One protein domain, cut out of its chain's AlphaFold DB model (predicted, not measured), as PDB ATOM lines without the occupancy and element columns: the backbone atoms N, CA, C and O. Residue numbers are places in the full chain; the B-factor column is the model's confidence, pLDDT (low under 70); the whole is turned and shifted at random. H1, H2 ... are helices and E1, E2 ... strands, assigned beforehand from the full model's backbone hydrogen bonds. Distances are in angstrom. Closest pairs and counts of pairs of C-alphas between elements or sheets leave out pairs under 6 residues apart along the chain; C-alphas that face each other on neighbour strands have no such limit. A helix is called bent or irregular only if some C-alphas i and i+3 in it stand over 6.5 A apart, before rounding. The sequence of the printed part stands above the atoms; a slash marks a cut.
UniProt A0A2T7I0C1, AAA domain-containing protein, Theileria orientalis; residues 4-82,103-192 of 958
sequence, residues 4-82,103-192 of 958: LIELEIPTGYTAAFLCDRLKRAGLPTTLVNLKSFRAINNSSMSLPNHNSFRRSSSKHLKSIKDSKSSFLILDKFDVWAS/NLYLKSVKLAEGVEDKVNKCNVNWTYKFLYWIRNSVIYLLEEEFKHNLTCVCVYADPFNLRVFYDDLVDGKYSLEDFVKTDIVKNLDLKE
ATOM      1  N   LEU A   4     -13.559  24.328  -3.287       90.19
ATOM      2  CA  LEU A   4     -12.292  24.467  -3.986       90.19
ATOM      3  C   LEU A   4     -12.073  25.955  -4.287       90.19
ATOM      4  O   LEU A   4     -12.662  26.500  -5.217       90.19
ATOM      5  N   ILE A   5     -11.250  26.625  -3.484       90.56
ATOM      6  CA  ILE A   5     -11.060  28.080  -3.549       90.56
ATOM      7  C   ILE A   5      -9.707  28.451  -4.162       90.56
ATOM      8  O   ILE A   5      -8.696  27.802  -3.897       90.56
ATOM      9  N   GLU A   6      -9.672  29.525  -4.947       89.00
ATOM     10  CA  GLU A   6      -8.428  30.193  -5.337       89.00
ATOM     11  C   GLU A   6      -8.023  31.179  -4.236       89.00
ATOM     12  O   GLU A   6      -8.838  31.999  -3.803       89.00
ATOM     13  N   LEU A   7      -6.754  31.135  -3.824       88.44
ATOM     14  CA  LEU A   7      -6.182  32.098  -2.891       88.44
ATOM     15  C   LEU A   7      -4.981  32.822  -3.503       88.44
ATOM     16  O   LEU A   7      -3.914  32.237  -3.710       88.44
ATOM     17  N   GLU A   8      -5.129  34.127  -3.707       84.00
ATOM     18  CA  GLU A   8      -4.022  35.012  -4.052       84.00
ATOM     19  C   GLU A   8      -3.219  35.354  -2.789       84.00
ATOM     20  O   GLU A   8      -3.650  36.124  -1.925       84.00
ATOM     21  N   ILE A   9      -2.037  34.743  -2.673       80.12
ATOM     22  CA  ILE A   9      -1.083  34.997  -1.590       80.12
ATOM     23  C   ILE A   9      -0.186  36.188  -1.988       80.12
ATOM     24  O   ILE A   9       0.563  36.068  -2.958       80.12
ATOM     25  N   PRO A  10      -0.206  37.322  -1.253       73.94
ATOM     26  CA  PRO A  10       0.603  38.491  -1.583       73.94
ATOM     27  C   PRO A  10       2.106  38.205  -1.538       73.94
ATOM     28  O   PRO A  10       2.586  37.400  -0.731       73.94
ATOM     29  N   THR A  11       2.864  38.923  -2.367       62.66
ATOM     30  CA  THR A  11       4.323  38.807  -2.459       62.66
ATOM     31  C   THR A  11       4.987  39.026  -1.096       62.66
ATOM     32  O   THR A  11       4.908  40.094  -0.493       62.66
ATOM     33  N   GLY A  12       5.640  37.978  -0.586       62.66
ATOM     34  CA  GLY A  12       6.221  37.952   0.760       62.66
ATOM     35  C   GLY A  12       5.592  36.928   1.703       62.66
ATOM     36  O   GLY A  12       6.249  36.520   2.655       62.66
ATOM     37  N   TYR A  13       4.389  36.433   1.415       70.25
ATOM     38  CA  TYR A  13       3.797  35.294   2.122       70.25
ATOM     39  C   TYR A  13       4.033  33.977   1.363       70.25
ATOM     40  O   TYR A  13       4.492  33.965   0.221       70.25
ATOM     41  N   THR A  14       3.765  32.841   2.011       82.94
ATOM     42  CA  THR A  14       3.922  31.499   1.420       82.94
ATOM     43  C   THR A  14       2.775  30.579   1.831       82.94
ATOM     44  O   THR A  14       2.184  30.749   2.900       82.94
ATOM     45  N   ALA A  15       2.503  29.539   1.035       84.31
ATOM     46  CA  ALA A  15       1.552  28.486   1.402       84.31
ATOM     47  C   ALA A  15       1.934  27.763   2.715       84.31
ATOM     48  O   ALA A  15       1.060  27.303   3.450       84.31
ATOM     49  N   ALA A  16       3.227  27.722   3.061       84.56
ATOM     50  CA  ALA A  16       3.706  27.225   4.352       84.56
ATOM     51  C   ALA A  16       3.290  28.132   5.526       84.56
ATOM     52  O   ALA A  16       2.776  27.629   6.521       84.56
ATOM     53  N   PHE A  17       3.419  29.459   5.392       81.50
ATOM     54  CA  PHE A  17       2.931  30.414   6.398       81.50
ATOM     55  C   PHE A  17       1.417  30.287   6.622       81.50
ATOM     56  O   PHE A  17       0.963  30.289   7.766       81.50
ATOM     57  N   LEU A  18       0.639  30.122   5.545       83.56
ATOM     58  CA  LEU A  18      -0.802  29.864   5.635       83.56
ATOM     59  C   LEU A  18      -1.097  28.549   6.370       83.56
ATOM     60  O   LEU A  18      -1.940  28.512   7.264       83.56
ATOM     61  N   CYS A  19      -0.373  27.479   6.029       87.25
ATOM     62  CA  CYS A  19      -0.511  26.176   6.674       87.25
ATOM     63  C   CYS A  19      -0.239  26.250   8.183       87.25
ATOM     64  O   CYS A  19      -1.000  25.696   8.976       87.25
ATOM     65  N   ASP A  20       0.802  26.976   8.591       82.56
ATOM     66  CA  ASP A  20       1.141  27.166  10.001       82.56
ATOM     67  C   ASP A  20       0.147  28.086  10.730       82.56
ATOM     68  O   ASP A  20      -0.157  27.829  11.895       82.56
ATOM     69  N   ARG A  21      -0.407  29.112  10.067       81.19
ATOM     70  CA  ARG A  21      -1.518  29.929  10.599       81.19
ATOM     71  C   ARG A  21      -2.746  29.065  10.904       81.19
ATOM     72  O   ARG A  21      -3.253  29.133  12.019       81.19
ATOM     73  N   LEU A  22      -3.187  28.231   9.959       84.38
ATOM     74  CA  LEU A  22      -4.373  27.381  10.135       84.38
ATOM     75  C   LEU A  22      -4.144  26.273  11.181       84.38
ATOM     76  O   LEU A  22      -4.998  26.063  12.037       84.38
ATOM     77  N   LYS A  23      -2.961  25.642  11.216       86.06
ATOM     78  CA  LYS A  23      -2.598  24.685  12.283       86.06
ATOM     79  C   LYS A  23      -2.604  25.312  13.678       86.06
ATOM     80  O   LYS A  23      -3.035  24.667  14.627       86.06
ATOM     81  N   ARG A  24      -2.139  26.562  13.822       79.50
ATOM     82  CA  ARG A  24      -2.191  27.296  15.103       79.50
ATOM     83  C   ARG A  24      -3.621  27.639  15.530       79.50
ATOM     84  O   ARG A  24      -3.857  27.751  16.724       79.50
ATOM     85  N   ALA A  25      -4.557  27.735  14.586       76.81
ATOM     86  CA  ALA A  25      -5.996  27.833  14.846       76.81
ATOM     87  C   ALA A  25      -6.664  26.467  15.131       76.81
ATOM     88  O   ALA A  25      -7.884  26.352  15.083       76.81
ATOM     89  N   GLY A  26      -5.882  25.406  15.375       80.75
ATOM     90  CA  GLY A  26      -6.386  24.065  15.685       80.75
ATOM     91  C   GLY A  26      -6.925  23.274  14.488       80.75
ATOM     92  O   GLY A  26      -7.395  22.154  14.670       80.75
ATOM     93  N   LEU A  27      -6.852  23.806  13.262       83.44
ATOM     94  CA  LEU A  27      -7.427  23.144  12.091       83.44
ATOM     95  C   LEU A  27      -6.534  22.022  11.541       83.44
ATOM     96  O   LEU A  27      -5.356  22.273  11.242       83.44
ATOM     97  N   PRO A  28      -7.093  20.828  11.255       87.88
ATOM     98  CA  PRO A  28      -6.390  19.809  10.490       87.88
ATOM     99  C   PRO A  28      -6.118  20.342   9.081       87.88
ATOM    100  O   PRO A  28      -7.019  20.495   8.255       87.88
ATOM    101  N   THR A  29      -4.849  20.667   8.831       90.38
ATOM    102  CA  THR A  29      -4.394  21.360   7.622       90.38
ATOM    103  C   THR A  29      -3.200  20.632   7.018       90.38
ATOM    104  O   THR A  29      -2.117  20.606   7.615       90.38
ATOM    105  N   THR A  30      -3.362  20.096   5.808       89.81
ATOM    106  CA  THR A  30      -2.270  19.462   5.054       89.81
ATOM    107  C   THR A  30      -1.836  20.350   3.894       89.81
ATOM    108  O   THR A  30      -2.647  20.750   3.062       89.81
ATOM    109  N   LEU A  31      -0.532  20.632   3.828       90.62
ATOM    110  CA  LEU A  31       0.113  21.281   2.687       90.62
ATOM    111  C   LEU A  31       0.569  20.216   1.683       90.62
ATOM    112  O   LEU A  31       1.279  19.276   2.044       90.62
ATOM    113  N   VAL A  32       0.178  20.384   0.425       87.50
ATOM    114  CA  VAL A  32       0.466  19.485  -0.693       87.50
ATOM    115  C   VAL A  32       1.088  20.312  -1.811       87.50
ATOM    116  O   VAL A  32       0.390  20.981  -2.567       87.50
ATOM    117  N   ASN A  33       2.415  20.270  -1.930       85.25
ATOM    118  CA  ASN A  33       3.095  20.866  -3.076       85.25
ATOM    119  C   ASN A  33       2.978  19.921  -4.283       85.25
ATOM    120  O   ASN A  33       3.481  18.794  -4.250       85.25
ATOM    121  N   LEU A  34       2.307  20.355  -5.352       76.88
ATOM    122  CA  LEU A  34       1.987  19.473  -6.481       76.88
ATOM    123  C   LEU A  34       3.191  19.189  -7.397       76.88
ATOM    124  O   LEU A  34       3.230  18.138  -8.043       76.88
ATOM    125  N   LYS A  35       4.255  20.007  -7.348       75.12
ATOM    126  CA  LYS A  35       5.540  19.698  -8.008       75.12
ATOM    127  C   LYS A  35       6.149  18.391  -7.474       75.12
ATOM    128  O   LYS A  35       6.781  17.661  -8.237       75.12
ATOM    129  N   SER A  36       5.915  18.042  -6.205       66.12
ATOM    130  CA  SER A  36       6.364  16.770  -5.613       66.12
ATOM    131  C   SER A  36       5.672  15.531  -6.201       66.12
ATOM    132  O   SER A  36       6.227  14.437  -6.132       66.12
ATOM    133  N   PHE A  37       4.489  15.676  -6.808       63.69
ATOM    134  CA  PHE A  37       3.744  14.561  -7.405       63.69
ATOM    135  C   PHE A  37       4.274  14.212  -8.800       63.69
ATOM    136  O   PHE A  37       4.382  13.033  -9.141       63.69
ATOM    137  N   ARG A  38       4.715  15.223  -9.561       62.38
ATOM    138  CA  ARG A  38       5.359  15.067 -10.877       62.38
ATOM    139  C   ARG A  38       6.568  14.123 -10.832       62.38
ATOM    140  O   ARG A  38       6.695  13.258 -11.691       62.38
ATOM    141  N   ALA A  39       7.417  14.251  -9.810       52.72
ATOM    142  CA  ALA A  39       8.616  13.421  -9.650       52.72
ATOM    143  C   ALA A  39       8.312  11.916  -9.499       52.72
ATOM    144  O   ALA A  39       9.140  11.088  -9.859       52.72
ATOM    145  N   ILE A  40       7.125  11.565  -8.990       49.22
ATOM    146  CA  ILE A  40       6.686  10.174  -8.791       49.22
ATOM    147  C   ILE A  40       5.951   9.653 -10.037       49.22
ATOM    148  O   ILE A  40       6.082   8.485 -10.389       49.22
ATOM    149  N   ASN A  41       5.192  10.506 -10.732       46.56
ATOM    150  CA  ASN A  41       4.457  10.098 -11.934       46.56
ATOM    151  C   ASN A  41       5.382   9.699 -13.090       46.56
ATOM    152  O   ASN A  41       5.128   8.702 -13.759       46.56
ATOM    153  N   ASN A  42       6.491  10.420 -13.282       46.06
ATOM    154  CA  ASN A  42       7.451  10.136 -14.351       46.06
ATOM    155  C   ASN A  42       8.171   8.772 -14.206       46.06
ATOM    156  O   ASN A  42       8.891   8.384 -15.122       46.06
ATOM    157  N   SER A  43       8.002   8.043 -13.093       42.38
ATOM    158  CA  SER A  43       8.642   6.737 -12.859       42.38
ATOM    159  C   SER A  43       7.724   5.518 -13.042       42.38
ATOM    160  O   SER A  43       8.163   4.397 -12.795       42.38
ATOM    161  N   SER A  44       6.449   5.688 -13.416       35.22
ATOM    162  CA  SER A  44       5.508   4.562 -13.557       35.22
ATOM    163  C   SER A  44       4.396   4.834 -14.574       35.22
ATOM    164  O   SER A  44       3.567   5.707 -14.336       35.22
ATOM    165  N   MET A  45       4.312   4.036 -15.648       39.41
ATOM    166  CA  MET A  45       3.254   4.126 -16.679       39.41
ATOM    167  C   MET A  45       1.904   3.523 -16.237       39.41
ATOM    168  O   MET A  45       1.276   2.752 -16.956       39.41
ATOM    169  N   SER A  46       1.456   3.853 -15.029       38.00
ATOM    170  CA  SER A  46       0.118   3.538 -14.518       38.00
ATOM    171  C   SER A  46      -0.549   4.807 -13.975       38.00
ATOM    172  O   SER A  46       0.097   5.848 -13.857       38.00
ATOM    173  N   LEU A  47      -1.863   4.743 -13.711       46.03
ATOM    174  CA  LEU A  47      -2.686   5.888 -13.286       46.03
ATOM    175  C   LEU A  47      -2.016   6.748 -12.195       46.03
ATOM    176  O   LEU A  47      -1.367   6.183 -11.308       46.03
ATOM    177  N   PRO A  48      -2.197   8.091 -12.240       47.50
ATOM    178  CA  PRO A  48      -1.414   9.070 -11.482       47.50
ATOM    179  C   PRO A  48      -1.243   8.636 -10.033       47.50
ATOM    180  O   PRO A  48      -2.232   8.465  -9.327       47.50
ATOM    181  N   ASN A  49       0.005   8.380  -9.632       47.34
ATOM    182  CA  ASN A  49       0.343   7.298  -8.704       47.34
ATOM    183  C   ASN A  49      -0.289   7.498  -7.316       47.34
ATOM    184  O   ASN A  49       0.330   8.044  -6.399       47.34
ATOM    185  N   HIS A  50      -1.536   7.029  -7.168       53.22
ATOM    186  CA  HIS A  50      -2.444   7.392  -6.073       53.22
ATOM    187  C   HIS A  50      -1.863   7.082  -4.688       53.22
ATOM    188  O   HIS A  50      -2.302   7.652  -3.697       53.22
ATOM    189  N   ASN A  51      -0.849   6.218  -4.602       48.84
ATOM    190  CA  ASN A  51      -0.129   5.885  -3.379       48.84
ATOM    191  C   ASN A  51       0.591   7.083  -2.737       48.84
ATOM    192  O   ASN A  51       0.705   7.117  -1.512       48.84
ATOM    193  N   SER A  52       1.064   8.067  -3.512       56.44
ATOM    194  CA  SER A  52       1.665   9.290  -2.958       56.44
ATOM    195  C   SER A  52       0.595  10.174  -2.312       56.44
ATOM    196  O   SER A  52       0.725  10.541  -1.143       56.44
ATOM    197  N   PHE A  53      -0.519  10.403  -3.016       60.59
ATOM    198  CA  PHE A  53      -1.664  11.140  -2.484       60.59
ATOM    199  C   PHE A  53      -2.250  10.424  -1.268       60.59
ATOM    200  O   PHE A  53      -2.417  11.048  -0.233       60.59
ATOM    201  N   ARG A  54      -2.433   9.099  -1.337       60.38
ATOM    202  CA  ARG A  54      -2.907   8.233  -0.244       60.38
ATOM    203  C   ARG A  54      -1.970   8.224   0.967       60.38
ATOM    204  O   ARG A  54      -2.440   8.080   2.091       60.38
ATOM    205  N   ARG A  55      -0.656   8.409   0.797       63.59
ATOM    206  CA  ARG A  55       0.280   8.596   1.927       63.59
ATOM    207  C   ARG A  55       0.082   9.951   2.608       63.59
ATOM    208  O   ARG A  55      -0.030   9.984   3.828       63.59
ATOM    209  N   SER A  56      -0.016  11.042   1.851       61.88
ATOM    210  CA  SER A  56      -0.285  12.372   2.420       61.88
ATOM    211  C   SER A  56      -1.690  12.462   3.026       61.88
ATOM    212  O   SER A  56      -1.849  12.885   4.170       61.88
ATOM    213  N   SER A  57      -2.707  11.973   2.316       64.56
ATOM    214  CA  SER A  57      -4.092  11.966   2.774       64.56
ATOM    215  C   SER A  57      -4.335  10.966   3.900       64.56
ATOM    216  O   SER A  57      -5.148  11.265   4.754       64.56
ATOM    217  N   SER A  58      -3.606   9.850   4.026       68.19
ATOM    218  CA  SER A  58      -3.728   8.990   5.223       68.19
ATOM    219  C   SER A  58      -3.198   9.642   6.505       68.19
ATOM    220  O   SER A  58      -3.627   9.256   7.590       68.19
ATOM    221  N   LYS A  59      -2.320  10.655   6.414       72.19
ATOM    222  CA  LYS A  59      -2.008  11.529   7.557       72.19
ATOM    223  C   LYS A  59      -3.154  12.511   7.811       72.19
ATOM    224  O   LYS A  59      -3.632  12.577   8.938       72.19
ATOM    225  N   HIS A  60      -3.649  13.176   6.764       75.75
ATOM    226  CA  HIS A  60      -4.779  14.117   6.844       75.75
ATOM    227  C   HIS A  60      -6.051  13.467   7.421       75.75
ATOM    228  O   HIS A  60      -6.626  13.975   8.375       75.75
ATOM    229  N   LEU A  61      -6.425  12.280   6.934       72.50
ATOM    230  CA  LEU A  61      -7.557  11.462   7.383       72.50
ATOM    231  C   LEU A  61      -7.417  10.991   8.837       72.50
ATOM    232  O   LEU A  61      -8.419  10.853   9.531       72.50
ATOM    233  N   LYS A  62      -6.187  10.777   9.331       76.00
ATOM    234  CA  LYS A  62      -5.956  10.506  10.758       76.00
ATOM    235  C   LYS A  62      -6.203  11.744  11.622       76.00
ATOM    236  O   LYS A  62      -6.748  11.586  12.704       76.00
ATOM    237  N   SER A  63      -5.854  12.941  11.144       70.69
ATOM    238  CA  SER A  63      -6.169  14.210  11.821       70.69
ATOM    239  C   SER A  63      -7.599  14.724  11.589       70.69
ATOM    240  O   SER A  63      -8.029  15.628  12.290       70.69
ATOM    241  N   ILE A  64      -8.339  14.169  10.622       78.56
ATOM    242  CA  ILE A  64      -9.724  14.563  10.315       78.56
ATOM    243  C   ILE A  64     -10.732  14.020  11.333       78.56
ATOM    244  O   ILE A  64     -11.758  14.664  11.532       78.56
ATOM    245  N   LYS A  65     -10.466  12.857  11.951       73.94
ATOM    246  CA  LYS A  65     -11.460  12.056  12.694       73.94
ATOM    247  C   LYS A  65     -12.363  12.848  13.641       73.94
ATOM    248  O   LYS A  65     -13.562  12.593  13.677       73.94
ATOM    249  N   ASP A  66     -11.785  13.802  14.361       76.69
ATOM    250  CA  ASP A  66     -12.451  14.536  15.438       76.69
ATOM    251  C   ASP A  66     -12.906  15.947  14.992       76.69
ATOM    252  O   ASP A  66     -13.286  16.786  15.806       76.69
ATOM    253  N   SER A  67     -12.859  16.231  13.682       80.00
ATOM    254  CA  SER A  67     -13.063  17.560  13.090       80.00
ATOM    255  C   SER A  67     -14.226  17.609  12.092       80.00
ATOM    256  O   SER A  67     -14.370  16.757  11.213       80.00
ATOM    257  N   LYS A  68     -15.044  18.668  12.174       83.75
ATOM    258  CA  LYS A  68     -16.155  18.926  11.233       83.75
ATOM    259  C   LYS A  68     -15.701  19.549   9.903       83.75
ATOM    260  O   LYS A  68     -16.458  19.553   8.935       83.75
ATOM    261  N   SER A  69     -14.482  20.081   9.854       85.56
ATOM    262  CA  SER A  69     -13.879  20.674   8.662       85.56
ATOM    263  C   SER A  69     -12.362  20.492   8.658       85.56
ATOM    264  O   SER A  69     -11.733  20.368   9.709       85.56
ATOM    265  N   SER A  70     -11.766  20.465   7.466       90.12
ATOM    266  CA  SER A  70     -10.313  20.396   7.288       90.12
ATOM    267  C   SER A  70      -9.864  21.149   6.041       90.12
ATOM    268  O   SER A  70     -10.660  21.411   5.136       90.12
ATOM    269  N   PHE A  71      -8.578  21.492   5.993       92.00
ATOM    270  CA  PHE A  71      -7.996  22.301   4.927       92.00
ATOM    271  C   PHE A  71      -6.907  21.542   4.162       92.00
ATOM    272  O   PHE A  71      -6.001  20.943   4.752       92.00
ATOM    273  N   LEU A  72      -6.969  21.597   2.833       92.88
ATOM    274  CA  LEU A  72      -5.991  20.993   1.927       92.88
ATOM    275  C   LEU A  72      -5.385  22.081   1.039       92.88
ATOM    276  O   LEU A  72      -6.007  22.517   0.075       92.88
ATOM    277  N   ILE A  73      -4.179  22.542   1.363       93.12
ATOM    278  CA  ILE A  73      -3.514  23.614   0.611       93.12
ATOM    279  C   ILE A  73      -2.734  22.990  -0.549       93.12
ATOM    280  O   ILE A  73      -1.785  22.237  -0.318       93.12
ATOM    281  N   LEU A  74      -3.124  23.313  -1.779       92.00
ATOM    282  CA  LEU A  74      -2.500  22.861  -3.020       92.00
ATOM    283  C   LEU A  74      -1.528  23.943  -3.517       92.00
ATOM    284  O   LEU A  74      -1.919  24.904  -4.176       92.00
ATOM    285  N   ASP A  75      -0.254  23.791  -3.155       90.44
ATOM    286  CA  ASP A  75       0.817  24.752  -3.435       90.44
ATOM    287  C   ASP A  75       1.452  24.496  -4.811       90.44
ATOM    288  O   ASP A  75       1.906  23.380  -5.102       90.44
ATOM    289  N   LYS A  76       1.504  25.548  -5.639       86.00
ATOM    290  CA  LYS A  76       2.101  25.565  -6.988       86.00
ATOM    291  C   LYS A  76       1.453  24.569  -7.956       86.00
ATOM    292  O   LYS A  76       2.148  23.854  -8.681       86.00
ATOM    293  N   PHE A  77       0.122  24.481  -7.918       83.00
ATOM    294  CA  PHE A  77      -0.667  23.551  -8.742       83.00
ATOM    295  C   PHE A  77      -0.556  23.838 -10.249       83.00
ATOM    296  O   PHE A  77      -0.570  22.932 -11.080       83.00
ATOM    297  N   ASP A  78      -0.385  25.112 -10.562       79.06
ATOM    298  CA  ASP A  78      -0.212  25.736 -11.865       79.06
ATOM    299  C   ASP A  78       1.151  25.471 -12.527       79.06
ATOM    300  O   ASP A  78       1.262  25.637 -13.737       79.06
ATOM    301  N   VAL A  79       2.180  25.014 -11.797       71.12
ATOM    302  CA  VAL A  79       3.532  24.768 -12.353       71.12
ATOM    303  C   VAL A  79       3.604  23.441 -13.122       71.12
ATOM    304  O   VAL A  79       4.392  22.533 -12.825       71.12
ATOM    305  N   TRP A  80       2.776  23.333 -14.158       67.94
ATOM    306  CA  TRP A  80       3.012  22.424 -15.270       67.94
ATOM    307  C   TRP A  80       4.228  22.877 -16.090       67.94
ATOM    308  O   TRP A  80       4.572  24.054 -16.144       67.94
ATOM    309  N   ALA A  81       4.894  21.917 -16.728       44.41
ATOM    310  CA  ALA A  81       5.567  22.212 -17.984       44.41
ATOM    311  C   ALA A  81       4.565  21.883 -19.090       44.41
ATOM    312  O   ALA A  81       3.862  20.873 -18.974       44.41
ATOM    313  N   SER A  82       4.530  22.685 -20.149       42.69
ATOM    314  CA  SER A  82       3.904  22.275 -21.401       42.69
ATOM    315  C   SER A  82       4.517  20.943 -21.849       42.69
ATOM    316  O   SER A  82       5.735  20.757 -21.804       42.69
ATOM    317  N   ASN A 103     -14.804   4.302 -20.661       41.41
ATOM    318  CA  ASN A 103     -16.266   4.316 -20.745       41.41
ATOM    319  C   ASN A 103     -16.992   4.096 -19.406       41.41
ATOM    320  O   ASN A 103     -18.103   4.599 -19.238       41.41
ATOM    321  N   LEU A 104     -16.392   3.404 -18.430       43.22
ATOM    322  CA  LEU A 104     -16.978   3.278 -17.086       43.22
ATOM    323  C   LEU A 104     -16.864   4.584 -16.290       43.22
ATOM    324  O   LEU A 104     -17.809   4.964 -15.605       43.22
ATOM    325  N   TYR A 105     -15.737   5.291 -16.415       42.00
ATOM    326  CA  TYR A 105     -15.499   6.552 -15.707       42.00
ATOM    327  C   TYR A 105     -16.292   7.728 -16.304       42.00
ATOM    328  O   TYR A 105     -16.682   8.641 -15.586       42.00
ATOM    329  N   LEU A 106     -16.549   7.708 -17.616       43.62
ATOM    330  CA  LEU A 106     -17.424   8.688 -18.270       43.62
ATOM    331  C   LEU A 106     -18.906   8.456 -17.929       43.62
ATOM    332  O   LEU A 106     -19.620   9.422 -17.681       43.62
ATOM    333  N   LYS A 107     -19.360   7.197 -17.827       41.81
ATOM    334  CA  LYS A 107     -20.751   6.865 -17.452       41.81
ATOM    335  C   LYS A 107     -21.149   7.283 -16.031       41.81
ATOM    336  O   LYS A 107     -22.343   7.404 -15.769       41.81
ATOM    337  N   SER A 108     -20.199   7.494 -15.119       45.34
ATOM    338  CA  SER A 108     -20.474   7.963 -13.753       45.34
ATOM    339  C   SER A 108     -20.506   9.490 -13.602       45.34
ATOM    340  O   SER A 108     -20.917   9.985 -12.551       45.34
ATOM    341  N   VAL A 109     -20.135  10.257 -14.634       46.75
ATOM    342  CA  VAL A 109     -20.268  11.721 -14.644       46.75
ATOM    343  C   VAL A 109     -21.649  12.094 -15.186       46.75
ATOM    344  O   VAL A 109     -21.959  11.825 -16.345       46.75
ATOM    345  N   LYS A 110     -22.487  12.740 -14.363       42.22
ATOM    346  CA  LYS A 110     -23.793  13.264 -14.802       42.22
ATOM    347  C   LYS A 110     -23.582  14.268 -15.943       42.22
ATOM    348  O   LYS A 110     -22.968  15.314 -15.739       42.22
ATOM    349  N   LEU A 111     -24.089  13.939 -17.131       42.69
ATOM    350  CA  LEU A 111     -23.954  14.772 -18.324       42.69
ATOM    351  C   LEU A 111     -24.795  16.048 -18.188       42.69
ATOM    352  O   LEU A 111     -26.017  15.999 -18.079       42.69
ATOM    353  N   ALA A 112     -24.105  17.183 -18.219       43.59
ATOM    354  CA  ALA A 112     -24.658  18.525 -18.343       43.59
ATOM    355  C   ALA A 112     -23.943  19.245 -19.499       43.59
ATOM    356  O   ALA A 112     -22.929  18.759 -20.009       43.59
ATOM    357  N   GLU A 113     -24.439  20.409 -19.911       39.31
ATOM    358  CA  GLU A 113     -23.797  21.196 -20.967       39.31
ATOM    359  C   GLU A 113     -22.351  21.594 -20.596       39.31
ATOM    360  O   GLU A 113     -21.994  21.790 -19.425       39.31
ATOM    361  N   GLY A 114     -21.481  21.670 -21.608       59.97
ATOM    362  CA  GLY A 114     -20.057  21.975 -21.433       59.97
ATOM    363  C   GLY A 114     -19.219  20.848 -20.811       59.97
ATOM    364  O   GLY A 114     -18.151  21.123 -20.267       59.97
ATOM    365  N   VAL A 115     -19.669  19.585 -20.840       67.75
ATOM    366  CA  VAL A 115     -18.822  18.439 -20.441       67.75
ATOM    367  C   VAL A 115     -17.670  18.205 -21.423       67.75
ATOM    368  O   VAL A 115     -16.581  17.864 -20.973       67.75
ATOM    369  N   GLU A 116     -17.854  18.440 -22.724       71.31
ATOM    370  CA  GLU A 116     -16.805  18.235 -23.738       71.31
ATOM    371  C   GLU A 116     -15.567  19.104 -23.475       71.31
ATOM    372  O   GLU A 116     -14.463  18.571 -23.375       71.31
ATOM    373  N   ASP A 117     -15.740  20.405 -23.213       78.00
ATOM    374  CA  ASP A 117     -14.645  21.298 -22.809       78.00
ATOM    375  C   ASP A 117     -13.923  20.800 -21.550       78.00
ATOM    376  O   ASP A 117     -12.694  20.813 -21.474       78.00
ATOM    377  N   LYS A 118     -14.674  20.305 -20.559       81.56
ATOM    378  CA  LYS A 118     -14.125  19.796 -19.290       81.56
ATOM    379  C   LYS A 118     -13.363  18.482 -19.497       81.56
ATOM    380  O   LYS A 118     -12.319  18.279 -18.877       81.56
ATOM    381  N   VAL A 119     -13.826  17.616 -20.400       78.00
ATOM    382  CA  VAL A 119     -13.127  16.396 -20.835       78.00
ATOM    383  C   VAL A 119     -11.860  16.750 -21.617       78.00
ATOM    384  O   VAL A 119     -10.804  16.178 -21.346       78.00
ATOM    385  N   ASN A 120     -11.917  17.744 -22.504       79.62
ATOM    386  CA  ASN A 120     -10.765  18.244 -23.251       79.62
ATOM    387  C   ASN A 120      -9.708  18.843 -22.310       79.62
ATOM    388  O   ASN A 120      -8.549  18.426 -22.360       79.62
ATOM    389  N   LYS A 121     -10.099  19.692 -21.350       83.38
ATOM    390  CA  LYS A 121      -9.208  20.165 -20.274       83.38
ATOM    391  C   LYS A 121      -8.627  19.012 -19.442       83.38
ATOM    392  O   LYS A 121      -7.440  19.045 -19.125       83.38
ATOM    393  N   CYS A 122      -9.407  17.970 -19.134       80.50
ATOM    394  CA  CYS A 122      -8.920  16.769 -18.436       80.50
ATOM    395  C   CYS A 122      -7.945  15.909 -19.264       80.50
ATOM    396  O   CYS A 122      -7.128  15.200 -18.675       80.50
ATOM    397  N   ASN A 123      -8.043  15.926 -20.597       77.69
ATOM    398  CA  ASN A 123      -7.106  15.247 -21.494       77.69
ATOM    399  C   ASN A 123      -5.804  16.058 -21.653       77.69
ATOM    400  O   ASN A 123      -4.726  15.472 -21.637       77.69
ATOM    401  N   VAL A 124      -5.897  17.390 -21.754       78.81
ATOM    402  CA  VAL A 124      -4.746  18.303 -21.907       78.81
ATOM    403  C   VAL A 124      -3.960  18.487 -20.603       78.81
ATOM    404  O   VAL A 124      -2.739  18.622 -20.632       78.81
ATOM    405  N   ASN A 125      -4.627  18.508 -19.446       81.06
ATOM    406  CA  ASN A 125      -4.016  18.913 -18.181       81.06
ATOM    407  C   ASN A 125      -4.377  17.960 -17.023       81.06
ATOM    408  O   ASN A 125      -5.513  17.897 -16.542       81.06
ATOM    409  N   TRP A 126      -3.365  17.243 -16.518       82.94
ATOM    410  CA  TRP A 126      -3.519  16.304 -15.402       82.94
ATOM    411  C   TRP A 126      -3.878  16.993 -14.075       82.94
ATOM    412  O   TRP A 126      -4.603  16.398 -13.276       82.94
ATOM    413  N   THR A 127      -3.417  18.229 -13.836       86.44
ATOM    414  CA  THR A 127      -3.789  19.008 -12.647       86.44
ATOM    415  C   THR A 127      -5.273  19.341 -12.699       86.44
ATOM    416  O   THR A 127      -5.971  19.140 -11.711       86.44
ATOM    417  N   TYR A 128      -5.789  19.767 -13.857       87.44
ATOM    418  CA  TYR A 128      -7.223  20.001 -14.034       87.44
ATOM    419  C   TYR A 128      -8.022  18.718 -13.775       87.44
ATOM    420  O   TYR A 128      -8.959  18.733 -12.984       87.44
ATOM    421  N   LYS A 129      -7.599  17.578 -14.338       86.75
ATOM    422  CA  LYS A 129      -8.221  16.266 -14.078       86.75
ATOM    423  C   LYS A 129      -8.211  15.880 -12.589       86.75
ATOM    424  O   LYS A 129      -9.185  15.321 -12.088       86.75
ATOM    425  N   PHE A 130      -7.131  16.189 -11.876       86.00
ATOM    426  CA  PHE A 130      -6.987  15.947 -10.438       86.00
ATOM    427  C   PHE A 130      -7.885  16.868  -9.592       86.00
ATOM    428  O   PHE A 130      -8.563  16.391  -8.684       86.00
ATOM    429  N   LEU A 131      -7.952  18.160  -9.919       88.81
ATOM    430  CA  LEU A 131      -8.839  19.133  -9.271       88.81
ATOM    431  C   LEU A 131     -10.322  18.829  -9.543       88.81
ATOM    432  O   LEU A 131     -11.138  18.874  -8.623       88.81
ATOM    433  N   TYR A 132     -10.659  18.431 -10.773       89.06
ATOM    434  CA  TYR A 132     -11.992  17.968 -11.162       89.06
ATOM    435  C   TYR A 132     -12.419  16.744 -10.338       89.06
ATOM    436  O   TYR A 132     -13.552  16.694  -9.862       89.06
ATOM    437  N   TRP A 133     -11.520  15.777 -10.118       88.12
ATOM    438  CA  TRP A 133     -11.771  14.626  -9.240       88.12
ATOM    439  C   TRP A 133     -11.893  15.019  -7.758       88.12
ATOM    440  O   TRP A 133     -12.740  14.481  -7.045       88.12
ATOM    441  N   ILE A 134     -11.105  15.989  -7.281       87.62
ATOM    442  CA  ILE A 134     -11.261  16.513  -5.918       87.62
ATOM    443  C   ILE A 134     -12.652  17.128  -5.727       87.62
ATOM    444  O   ILE A 134     -13.336  16.754  -4.777       87.62
ATOM    445  N   ARG A 135     -13.105  18.010  -6.626       87.81
ATOM    446  CA  ARG A 135     -14.408  18.685  -6.494       87.81
ATOM    447  C   ARG A 135     -15.584  17.724  -6.677       87.81
ATOM    448  O   ARG A 135     -16.431  17.624  -5.799       87.81
ATOM    449  N   ASN A 136     -15.599  16.969  -7.775       85.62
ATOM    450  CA  ASN A 136     -16.743  16.137  -8.172       85.62
ATOM    451  C   ASN A 136     -16.719  14.712  -7.584       85.62
ATOM    452  O   ASN A 136     -17.527  13.871  -7.971       85.62
ATOM    453  N   SER A 137     -15.775  14.391  -6.692       85.38
ATOM    454  CA  SER A 137     -15.754  13.096  -5.996       85.38
ATOM    455  C   SER A 137     -15.285  13.219  -4.548       85.38
ATOM    456  O   SER A 137     -16.019  12.831  -3.648       85.38
ATOM    457  N   VAL A 138     -14.092  13.766  -4.286       84.31
ATOM    458  CA  VAL A 138     -13.520  13.752  -2.920       84.31
ATOM    459  C   VAL A 138     -14.281  14.671  -1.960       84.31
ATOM    460  O   VAL A 138     -14.590  14.253  -0.849       84.31
ATOM    461  N   ILE A 139     -14.597  15.901  -2.374       86.81
ATOM    462  CA  ILE A 139     -15.380  16.852  -1.569       86.81
ATOM    463  C   ILE A 139     -16.805  16.318  -1.357       86.81
ATOM    464  O   ILE A 139     -17.266  16.261  -0.221       86.81
ATOM    465  N   TYR A 140     -17.450  15.857  -2.433       83.44
ATOM    466  CA  TYR A 140     -18.813  15.316  -2.412       83.44
ATOM    467  C   TYR A 140     -18.968  14.117  -1.454       83.44
ATOM    468  O   TYR A 140     -19.830  14.135  -0.580       83.44
ATOM    469  N   LEU A 141     -18.085  13.112  -1.547       83.44
ATOM    470  CA  LEU A 141     -18.123  11.928  -0.674       83.44
ATOM    471  C   LEU A 141     -17.829  12.266   0.796       83.44
ATOM    472  O   LEU A 141     -18.472  11.725   1.691       83.44
ATOM    473  N   LEU A 142     -16.892  13.183   1.071       83.81
ATOM    474  CA  LEU A 142     -16.614  13.618   2.448       83.81
ATOM    475  C   LEU A 142     -17.796  14.365   3.079       83.81
ATOM    476  O   LEU A 142     -17.991  14.284   4.292       83.81
ATOM    477  N   GLU A 143     -18.603  15.052   2.276       82.62
ATOM    478  CA  GLU A 143     -19.808  15.725   2.745       82.62
ATOM    479  C   GLU A 143     -20.990  14.767   2.940       82.62
ATOM    480  O   GLU A 143     -21.587  14.780   4.017       82.62
ATOM    481  N   GLU A 144     -21.307  13.911   1.962       84.69
ATOM    482  CA  GLU A 144     -22.442  12.982   2.070       84.69
ATOM    483  C   GLU A 144     -22.188  11.841   3.069       84.69
ATOM    484  O   GLU A 144     -22.997  11.629   3.974       84.69
ATOM    485  N   GLU A 145     -21.068  11.118   2.945       83.75
ATOM    486  CA  GLU A 145     -20.797   9.927   3.766       83.75
ATOM    487  C   GLU A 145     -20.297  10.295   5.173       83.75
ATOM    488  O   GLU A 145     -20.666   9.653   6.159       83.75
ATOM    489  N   PHE A 146     -19.463  11.337   5.284       81.69
ATOM    490  CA  PHE A 146     -18.738  11.673   6.521       81.69
ATOM    491  C   PHE A 146     -19.163  12.999   7.175       81.69
ATOM    492  O   PHE A 146     -18.668  13.316   8.259       81.69
ATOM    493  N   LYS A 147     -20.079  13.770   6.566       86.00
ATOM    494  CA  LYS A 147     -20.552  15.084   7.058       86.00
ATOM    495  C   LYS A 147     -19.414  16.074   7.355       86.00
ATOM    496  O   LYS A 147     -19.507  16.889   8.275       86.00
ATOM    497  N   HIS A 148     -18.335  15.998   6.578       85.62
ATOM    498  CA  HIS A 148     -17.084  16.716   6.797       85.62
ATOM    499  C   HIS A 148     -16.811  17.735   5.677       85.62
ATOM    500  O   HIS A 148     -16.563  17.369   4.528       85.62
ATOM    501  N   ASN A 149     -16.784  19.030   6.013       88.44
ATOM    502  CA  ASN A 149     -16.478  20.099   5.055       88.44
ATOM    503  C   ASN A 149     -14.965  20.160   4.758       88.44
ATOM    504  O   ASN A 149     -14.201  20.803   5.486       88.44
ATOM    505  N   LEU A 150     -14.529  19.546   3.658       90.19
ATOM    506  CA  LEU A 150     -13.184  19.746   3.115       90.19
ATOM    507  C   LEU A 150     -13.100  21.084   2.358       90.19
ATOM    508  O   LEU A 150     -13.839  21.304   1.402       90.19
ATOM    509  N   THR A 151     -12.171  21.961   2.750       91.75
ATOM    510  CA  THR A 151     -11.823  23.180   1.999       91.75
ATOM    511  C   THR A 151     -10.452  23.019   1.344       91.75
ATOM    512  O   THR A 151      -9.418  22.950   2.013       91.75
ATOM    513  N   CYS A 152     -10.430  22.955   0.019       91.88
ATOM    514  CA  CYS A 152      -9.225  22.860  -0.791       91.88
ATOM    515  C   CYS A 152      -8.791  24.262  -1.234       91.88
ATOM    516  O   CYS A 152      -9.547  24.965  -1.898       91.88
ATOM    517  N   VAL A 153      -7.574  24.669  -0.872       92.88
ATOM    518  CA  VAL A 153      -7.043  26.021  -1.106       92.88
ATOM    519  C   VAL A 153      -5.970  25.963  -2.190       92.88
ATOM    520  O   VAL A 153      -4.848  25.527  -1.936       92.88
ATOM    521  N   CYS A 154      -6.312  26.389  -3.400       91.69
ATOM    522  CA  CYS A 154      -5.423  26.417  -4.557       91.69
ATOM    523  C   CYS A 154      -4.565  27.687  -4.565       91.69
ATOM    524  O   CYS A 154      -5.090  28.800  -4.601       91.69
ATOM    525  N   VAL A 155      -3.240  27.514  -4.559       89.88
ATOM    526  CA  VAL A 155      -2.252  28.603  -4.541       89.88
ATOM    527  C   VAL A 155      -1.388  28.536  -5.800       89.88
ATOM    528  O   VAL A 155      -0.615  27.588  -5.976       89.88
ATOM    529  N   TYR A 156      -1.509  29.554  -6.653       83.75
ATOM    530  CA  TYR A 156      -0.665  29.735  -7.838       83.75
ATOM    531  C   TYR A 156       0.792  30.047  -7.450       83.75
ATOM    532  O   TYR A 156       1.061  30.696  -6.437       83.75
ATOM    533  N   ALA A 157       1.739  29.614  -8.277       77.75
ATOM    534  CA  ALA A 157       3.121  30.075  -8.284       77.75
ATOM    535  C   ALA A 157       3.324  31.278  -9.215       77.75
ATOM    536  O   ALA A 157       4.155  32.134  -8.910       77.75
ATOM    537  N   ASP A 158       2.579  31.327 -10.321       69.50
ATOM    538  CA  ASP A 158       2.474  32.451 -11.245       69.50
ATOM    539  C   ASP A 158       0.984  32.794 -11.455       69.50
ATOM    540  O   ASP A 158       0.271  32.095 -12.183       69.50
ATOM    541  N   PRO A 159       0.480  33.862 -10.811       61.97
ATOM    542  CA  PRO A 159      -0.935  34.210 -10.850       61.97
ATOM    543  C   PRO A 159      -1.390  34.825 -12.185       61.97
ATOM    544  O   PRO A 159      -2.585  35.075 -12.339       61.97
ATOM    545  N   PHE A 160      -0.497  35.100 -13.144       56.38
ATOM    546  CA  PHE A 160      -0.862  35.831 -14.364       56.38
ATOM    547  C   PHE A 160      -1.245  34.922 -15.534       56.38
ATOM    548  O   PHE A 160      -2.228  35.193 -16.220       56.38
ATOM    549  N   ASN A 161      -0.510  33.831 -15.757       55.47
ATOM    550  CA  ASN A 161      -0.589  33.095 -17.024       55.47
ATOM    551  C   ASN A 161      -1.673  32.003 -17.101       55.47
ATOM    552  O   ASN A 161      -1.973  31.531 -18.195       55.47
ATOM    553  N   LEU A 162      -2.239  31.549 -15.972       60.66
ATOM    554  CA  LEU A 162      -2.992  30.279 -15.935       60.66
ATOM    555  C   LEU A 162      -4.370  30.326 -15.260       60.66
ATOM    556  O   LEU A 162      -5.036  29.294 -15.208       60.66
ATOM    557  N   ARG A 163      -4.832  31.498 -14.799       65.44
ATOM    558  CA  ARG A 163      -6.117  31.652 -14.087       65.44
ATOM    559  C   ARG A 163      -7.312  31.095 -14.862       65.44
ATOM    560  O   ARG A 163      -7.886  30.085 -14.469       65.44
ATOM    561  N   VAL A 164      -7.591  31.690 -16.024       76.56
ATOM    562  CA  VAL A 164      -8.765  31.418 -16.883       76.56
ATOM    563  C   VAL A 164      -8.965  29.925 -17.201       76.56
ATOM    564  O   VAL A 164     -10.087  29.480 -17.436       76.56
ATOM    565  N   PHE A 165      -7.898  29.120 -17.178       80.06
ATOM    566  CA  PHE A 165      -7.976  27.686 -17.452       80.06
ATOM    567  C   PHE A 165      -8.732  26.889 -16.371       80.06
ATOM    568  O   PHE A 165      -9.375  25.892 -16.706       80.06
ATOM    569  N   TYR A 166      -8.686  27.323 -15.105       85.44
ATOM    570  CA  TYR A 166      -9.263  26.612 -13.953       85.44
ATOM    571  C   TYR A 166     -10.506  27.292 -13.346       85.44
ATOM    572  O   TYR A 166     -11.062  26.770 -12.379       85.44
ATOM    573  N   ASP A 167     -10.953  28.431 -13.883       84.62
ATOM    574  CA  ASP A 167     -12.052  29.241 -13.321       84.62
ATOM    575  C   ASP A 167     -13.387  28.483 -13.195       84.62
ATOM    576  O   ASP A 167     -14.172  28.747 -12.291       84.62
ATOM    577  N   ASP A 168     -13.624  27.487 -14.047       86.44
ATOM    578  CA  ASP A 168     -14.777  26.582 -14.008       86.44
ATOM    579  C   ASP A 168     -14.708  25.517 -12.897       86.44
ATOM    580  O   ASP A 168     -15.722  24.883 -12.588       86.44
ATOM    581  N   LEU A 169     -13.538  25.314 -12.282       86.94
ATOM    582  CA  LEU A 169     -13.344  24.431 -11.129       86.94
ATOM    583  C   LEU A 169     -13.419  25.154  -9.781       86.94
ATOM    584  O   LEU A 169     -13.613  24.485  -8.773       86.94
ATOM    585  N   VAL A 170     -13.263  26.475  -9.738       88.19
ATOM    586  CA  VAL A 170     -13.143  27.230  -8.484       88.19
ATOM    587  C   VAL A 170     -14.515  27.723  -7.999       88.19
ATOM    588  O   VAL A 170     -15.283  28.298  -8.764       88.19
ATOM    589  N   ASP A 171     -14.823  27.514  -6.716       86.06
ATOM    590  CA  ASP A 171     -16.060  27.978  -6.065       86.06
ATOM    591  C   ASP A 171     -15.994  29.458  -5.645       86.06
ATOM    592  O   ASP A 171     -17.017  30.133  -5.552       86.06
ATOM    593  N   GLY A 172     -14.790  29.980  -5.392       85.81
ATOM    594  CA  GLY A 172     -14.569  31.375  -5.017       85.81
ATOM    595  C   GLY A 172     -13.097  31.779  -5.087       85.81
ATOM    596  O   GLY A 172     -12.208  30.976  -4.793       85.81
ATOM    597  N   LYS A 173     -12.846  33.032  -5.480       88.62
ATOM    598  CA  LYS A 173     -11.510  33.641  -5.536       88.62
ATOM    599  C   LYS A 173     -11.355  34.640  -4.398       88.62
ATOM    600  O   LYS A 173     -12.216  35.500  -4.227       88.62
ATOM    601  N   TYR A 174     -10.256  34.557  -3.654       85.25
ATOM    602  CA  TYR A 174     -10.006  35.419  -2.500       85.25
ATOM    603  C   TYR A 174      -8.584  35.982  -2.512       85.25
ATOM    604  O   TYR A 174      -7.621  35.261  -2.775       85.25
ATOM    605  N   SER A 175      -8.440  37.255  -2.137       84.38
ATOM    606  CA  SER A 175      -7.160  37.763  -1.641       84.38
ATOM    607  C   SER A 175      -6.883  37.178  -0.250       84.38
ATOM    608  O   SER A 175      -7.817  36.794   0.459       84.38
ATOM    609  N   LEU A 176      -5.626  37.151   0.202       79.75
ATOM    610  CA  LEU A 176      -5.318  36.745   1.580       79.75
ATOM    611  C   LEU A 176      -6.016  37.621   2.639       79.75
ATOM    612  O   LEU A 176      -6.379  37.105   3.694       79.75
ATOM    613  N   GLU A 177      -6.238  38.915   2.372       76.50
ATOM    614  CA  GLU A 177      -6.995  39.769   3.295       76.50
ATOM    615  C   GLU A 177      -8.471  39.367   3.353       76.50
ATOM    616  O   GLU A 177      -9.053  39.323   4.435       76.50
ATOM    617  N   ASP A 178      -9.091  39.074   2.212       81.06
ATOM    618  CA  ASP A 178     -10.523  38.776   2.146       81.06
ATOM    619  C   ASP A 178     -10.831  37.346   2.574       81.06
ATOM    620  O   ASP A 178     -11.837  37.125   3.243       81.06
ATOM    621  N   PHE A 179      -9.922  36.401   2.318       81.50
ATOM    622  CA  PHE A 179      -9.994  35.047   2.859       81.50
ATOM    623  C   PHE A 179     -10.082  35.063   4.390       81.50
ATOM    624  O   PHE A 179     -10.956  34.409   4.952       81.50
ATOM    625  N   VAL A 180      -9.270  35.884   5.068       76.06
ATOM    626  CA  VAL A 180      -9.334  36.055   6.534       76.06
ATOM    627  C   VAL A 180     -10.672  36.654   7.003       76.06
ATOM    628  O   VAL A 180     -11.111  36.368   8.114       76.06
ATOM    629  N   LYS A 181     -11.364  37.420   6.148       75.94
ATOM    630  CA  LYS A 181     -12.699  37.996   6.403       75.94
ATOM    631  C   LYS A 181     -13.861  37.067   6.002       75.94
ATOM    632  O   LYS A 181     -15.015  37.424   6.248       75.94
ATOM    633  N   THR A 182     -13.616  35.911   5.376       73.56
ATOM    634  CA  THR A 182     -14.691  34.966   5.009       73.56
ATOM    635  C   THR A 182     -15.289  34.287   6.237       73.56
ATOM    636  O   THR A 182     -14.610  34.074   7.241       73.56
ATOM    637  N   ASP A 183     -16.551  33.867   6.155       65.75
ATOM    638  CA  ASP A 183     -17.205  33.107   7.233       65.75
ATOM    639  C   ASP A 183     -16.636  31.676   7.374       65.75
ATOM    640  O   ASP A 183     -16.778  31.043   8.421       65.75
ATOM    641  N   ILE A 184     -15.880  31.214   6.367       68.44
ATOM    642  CA  ILE A 184     -15.005  30.028   6.418       68.44
ATOM    643  C   ILE A 184     -13.909  30.197   7.493       68.44
ATOM    644  O   ILE A 184     -13.481  29.213   8.096       68.44
ATOM    645  N   VAL A 185     -13.459  31.435   7.745       64.38
ATOM    646  CA  VAL A 185     -12.296  31.756   8.595       64.38
ATOM    647  C   VAL A 185     -12.661  32.537   9.869       64.38
ATOM    648  O   VAL A 185     -12.043  32.314  10.909       64.38
ATOM    649  N   LYS A 186     -13.701  33.384   9.856       56.53
ATOM    650  CA  LYS A 186     -14.191  34.121  11.046       56.53
ATOM    651  C   LYS A 186     -14.533  33.214  12.231       56.53
ATOM    652  O   LYS A 186     -14.283  33.580  13.374       56.53
ATOM    653  N   ASN A 187     -15.072  32.023  11.962       50.72
ATOM    654  CA  ASN A 187     -15.482  31.052  12.984       50.72
ATOM    655  C   ASN A 187     -14.305  30.372  13.723       50.72
ATOM    656  O   ASN A 187     -14.533  29.500  14.556       50.72
ATOM    657  N   LEU A 188     -13.054  30.738  13.419       52.31
ATOM    658  CA  LEU A 188     -11.841  30.099  13.945       52.31
ATOM    659  C   LEU A 188     -11.192  30.845  15.124       52.31
ATOM    660  O   LEU A 188     -10.081  30.493  15.511       52.31
ATOM    661  N   ASP A 189     -11.836  31.900  15.640       42.81
ATOM    662  CA  ASP A 189     -11.332  32.757  16.730       42.81
ATOM    663  C   ASP A 189      -9.850  33.153  16.550       42.81
ATOM    664  O   ASP A 189      -9.031  33.108  17.472       42.81
ATOM    665  N   LEU A 190      -9.497  33.543  15.314       49.19
ATOM    666  CA  LEU A 190      -8.185  34.065  14.917       49.19
ATOM    667  C   LEU A 190      -7.947  35.467  15.506       49.19
ATOM    668  O   LEU A 190      -7.749  36.444  14.782       49.19
ATOM    669  N   LYS A 191      -7.960  35.557  16.839       40.88
ATOM    670  CA  LYS A 191      -7.674  36.766  17.612       40.88
ATOM    671  C   LYS A 191      -6.407  37.429  17.096       40.88
ATOM    672  O   LYS A 191      -5.376  36.772  16.914       40.88
ATOM    673  N   GLU A 192      -6.486  38.745  16.908       39.47
ATOM    674  CA  GLU A 192      -5.377  39.599  16.485       39.47
ATOM    675  C   GLU A 192      -4.318  39.703  17.595       39.47
ATOM    676  O   GLU A 192      -4.141  40.718  18.269       39.47
TER     677      GLU A 192
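Overview. This is residues 4 to 82 and 103 to 192 of the 958 residues of the protein "AAA domain-containing protein" of Theileria orientalis (UniProt A0A2T7I0C1). What shape do these atoms make? A strongly twisted sheet of five parallel strands is the core of a three-layered body, with H3 and H6 over one face and H1 and H8 over the other. At one end of the body H5 makes a corner with H6, H4 lies farthest out, and residues 42 to 47 and 110 to 117 stick out as loops, residues 115 to 117 belonging to H5. What is it made of, and how large is it? The printed part has 169 residues with nine named helices and five named strands, in the order E1 H1 E2 H2 H3 E3 H4 H5 H6 E4 H7 E5 H8 H9, and the sheet's order is E2 E3 E4 E1 E5. The class is mixed, helices and strands; the whole is compact, with a radius of gyration of the C-alphas of 16.3 A and spans of 51 by 37 by 36 A.

Arrangement. How do the strands pair? E1, residues 4 to 8, is an inner strand, parallel to E4, residues 149 to 155, with N 5 and O 152 2.9 A apart, and to E5, residues 172 to 175, an edge strand, with N 6 and O 172 2.9 A apart, both within hydrogen-bond range. E2, residues 29 to 33, is the other edge strand, parallel to E3, residues 69 to 75, with N 32 and O 73 2.8 A apart. E3 and E4 are parallel at 17 degrees, with N 72 and O 151 2.9 A apart. Which helices are on the sheet? H1, residues 15 to 24, runs along the strands at a height of 9.1 A, over E3 and only just not over E2, on which 2 of its C-alphas fall; its closest C-alpha pair with E2 is Lys 23 and Thr 29, 6.0 A. H3, residues 50 to 64, runs along the strands at a height of 9.8 A, its closest C-alpha pair with E2 being Thr 30 and His 60, 6.2 A. H6, residues 126 to 144, on the opposite face from H1, runs along the strands at a height of 9.0 A, with the C-alphas of Ile 139 and Leu 150 of E4 closest at 5.9 A, while H8, residues 176 to 181, on the same face as H1, lies over E5 and only just stands up from the sheet, rising 41 degrees. Where are the other helices? H2, residues 35 to 41, is close to H3 but not clearly touching, with C-alphas 37 and 52 closest at 7.2 A. H5, residues 115 to 124, and H6 touch only at the corner, with C-alphas 122 and 129 closest at 4.4 A, and H4, residues 103 to 107, is apart from H5. H7, residues 163 to 166, is close to H6 but not clearly touching, with C-alphas 128 and 166 closest at 6.9 A, as is H9, residues 183 to 186, to H8, with C-alphas 180 and 186 closest at 6.9 A. What do the helix backbones show? Every O i to N i+4 pair is within hydrogen-bond range in H1, H4, H5 and H8, against 10 of 11 in H3, 13 of 15 in H6 and 1 of 3 in H2, which has 3 of 4 O i to N i+3 pairs within range; H7 and H9 are too short for an O i to N i+4 pair.

Along the chain. Where do the first and last elements lie? E1 begins at C-alpha 4, (-12.292, 24.467, -3.986), and H9 ends at C-alpha 186, (-14.191, 34.121, 11.046). How long are the longer elements? From first to last C-alpha H6 measures 26.0 A, E3 19.5 A, H3 19.3 A and E4 19.2 A. H6 is only just irregular, with C-alphas 136 and 139 6.8 A apart. How are the strands joined? E2, H2 H3, E3 is a strand-helix-strand unit, two parallel neighbour strands with helices between them along the chain. E1, H1, E2 and E4, H7, E5 are split units, with other strands between their two in the sheet; the three crossovers are right-handed.

Size, cuts and confidence. Which C-alphas are farthest apart, and where is the cut? Those of Asn 103 and Glu 192 are farthest apart, at 52.4 A. Residues 83 to 102 are not printed, and C-alphas 82 and 103 are 27.0 A apart across this cut, in the link from E3 to H4. Are any links long? Of the links that are printed whole, none is long. Where is confidence low? The mean pLDDT of the printed part is 73.0, and 57 residues are under 70, among them residues 36 to 58, 103 to 115 and 183 to 192.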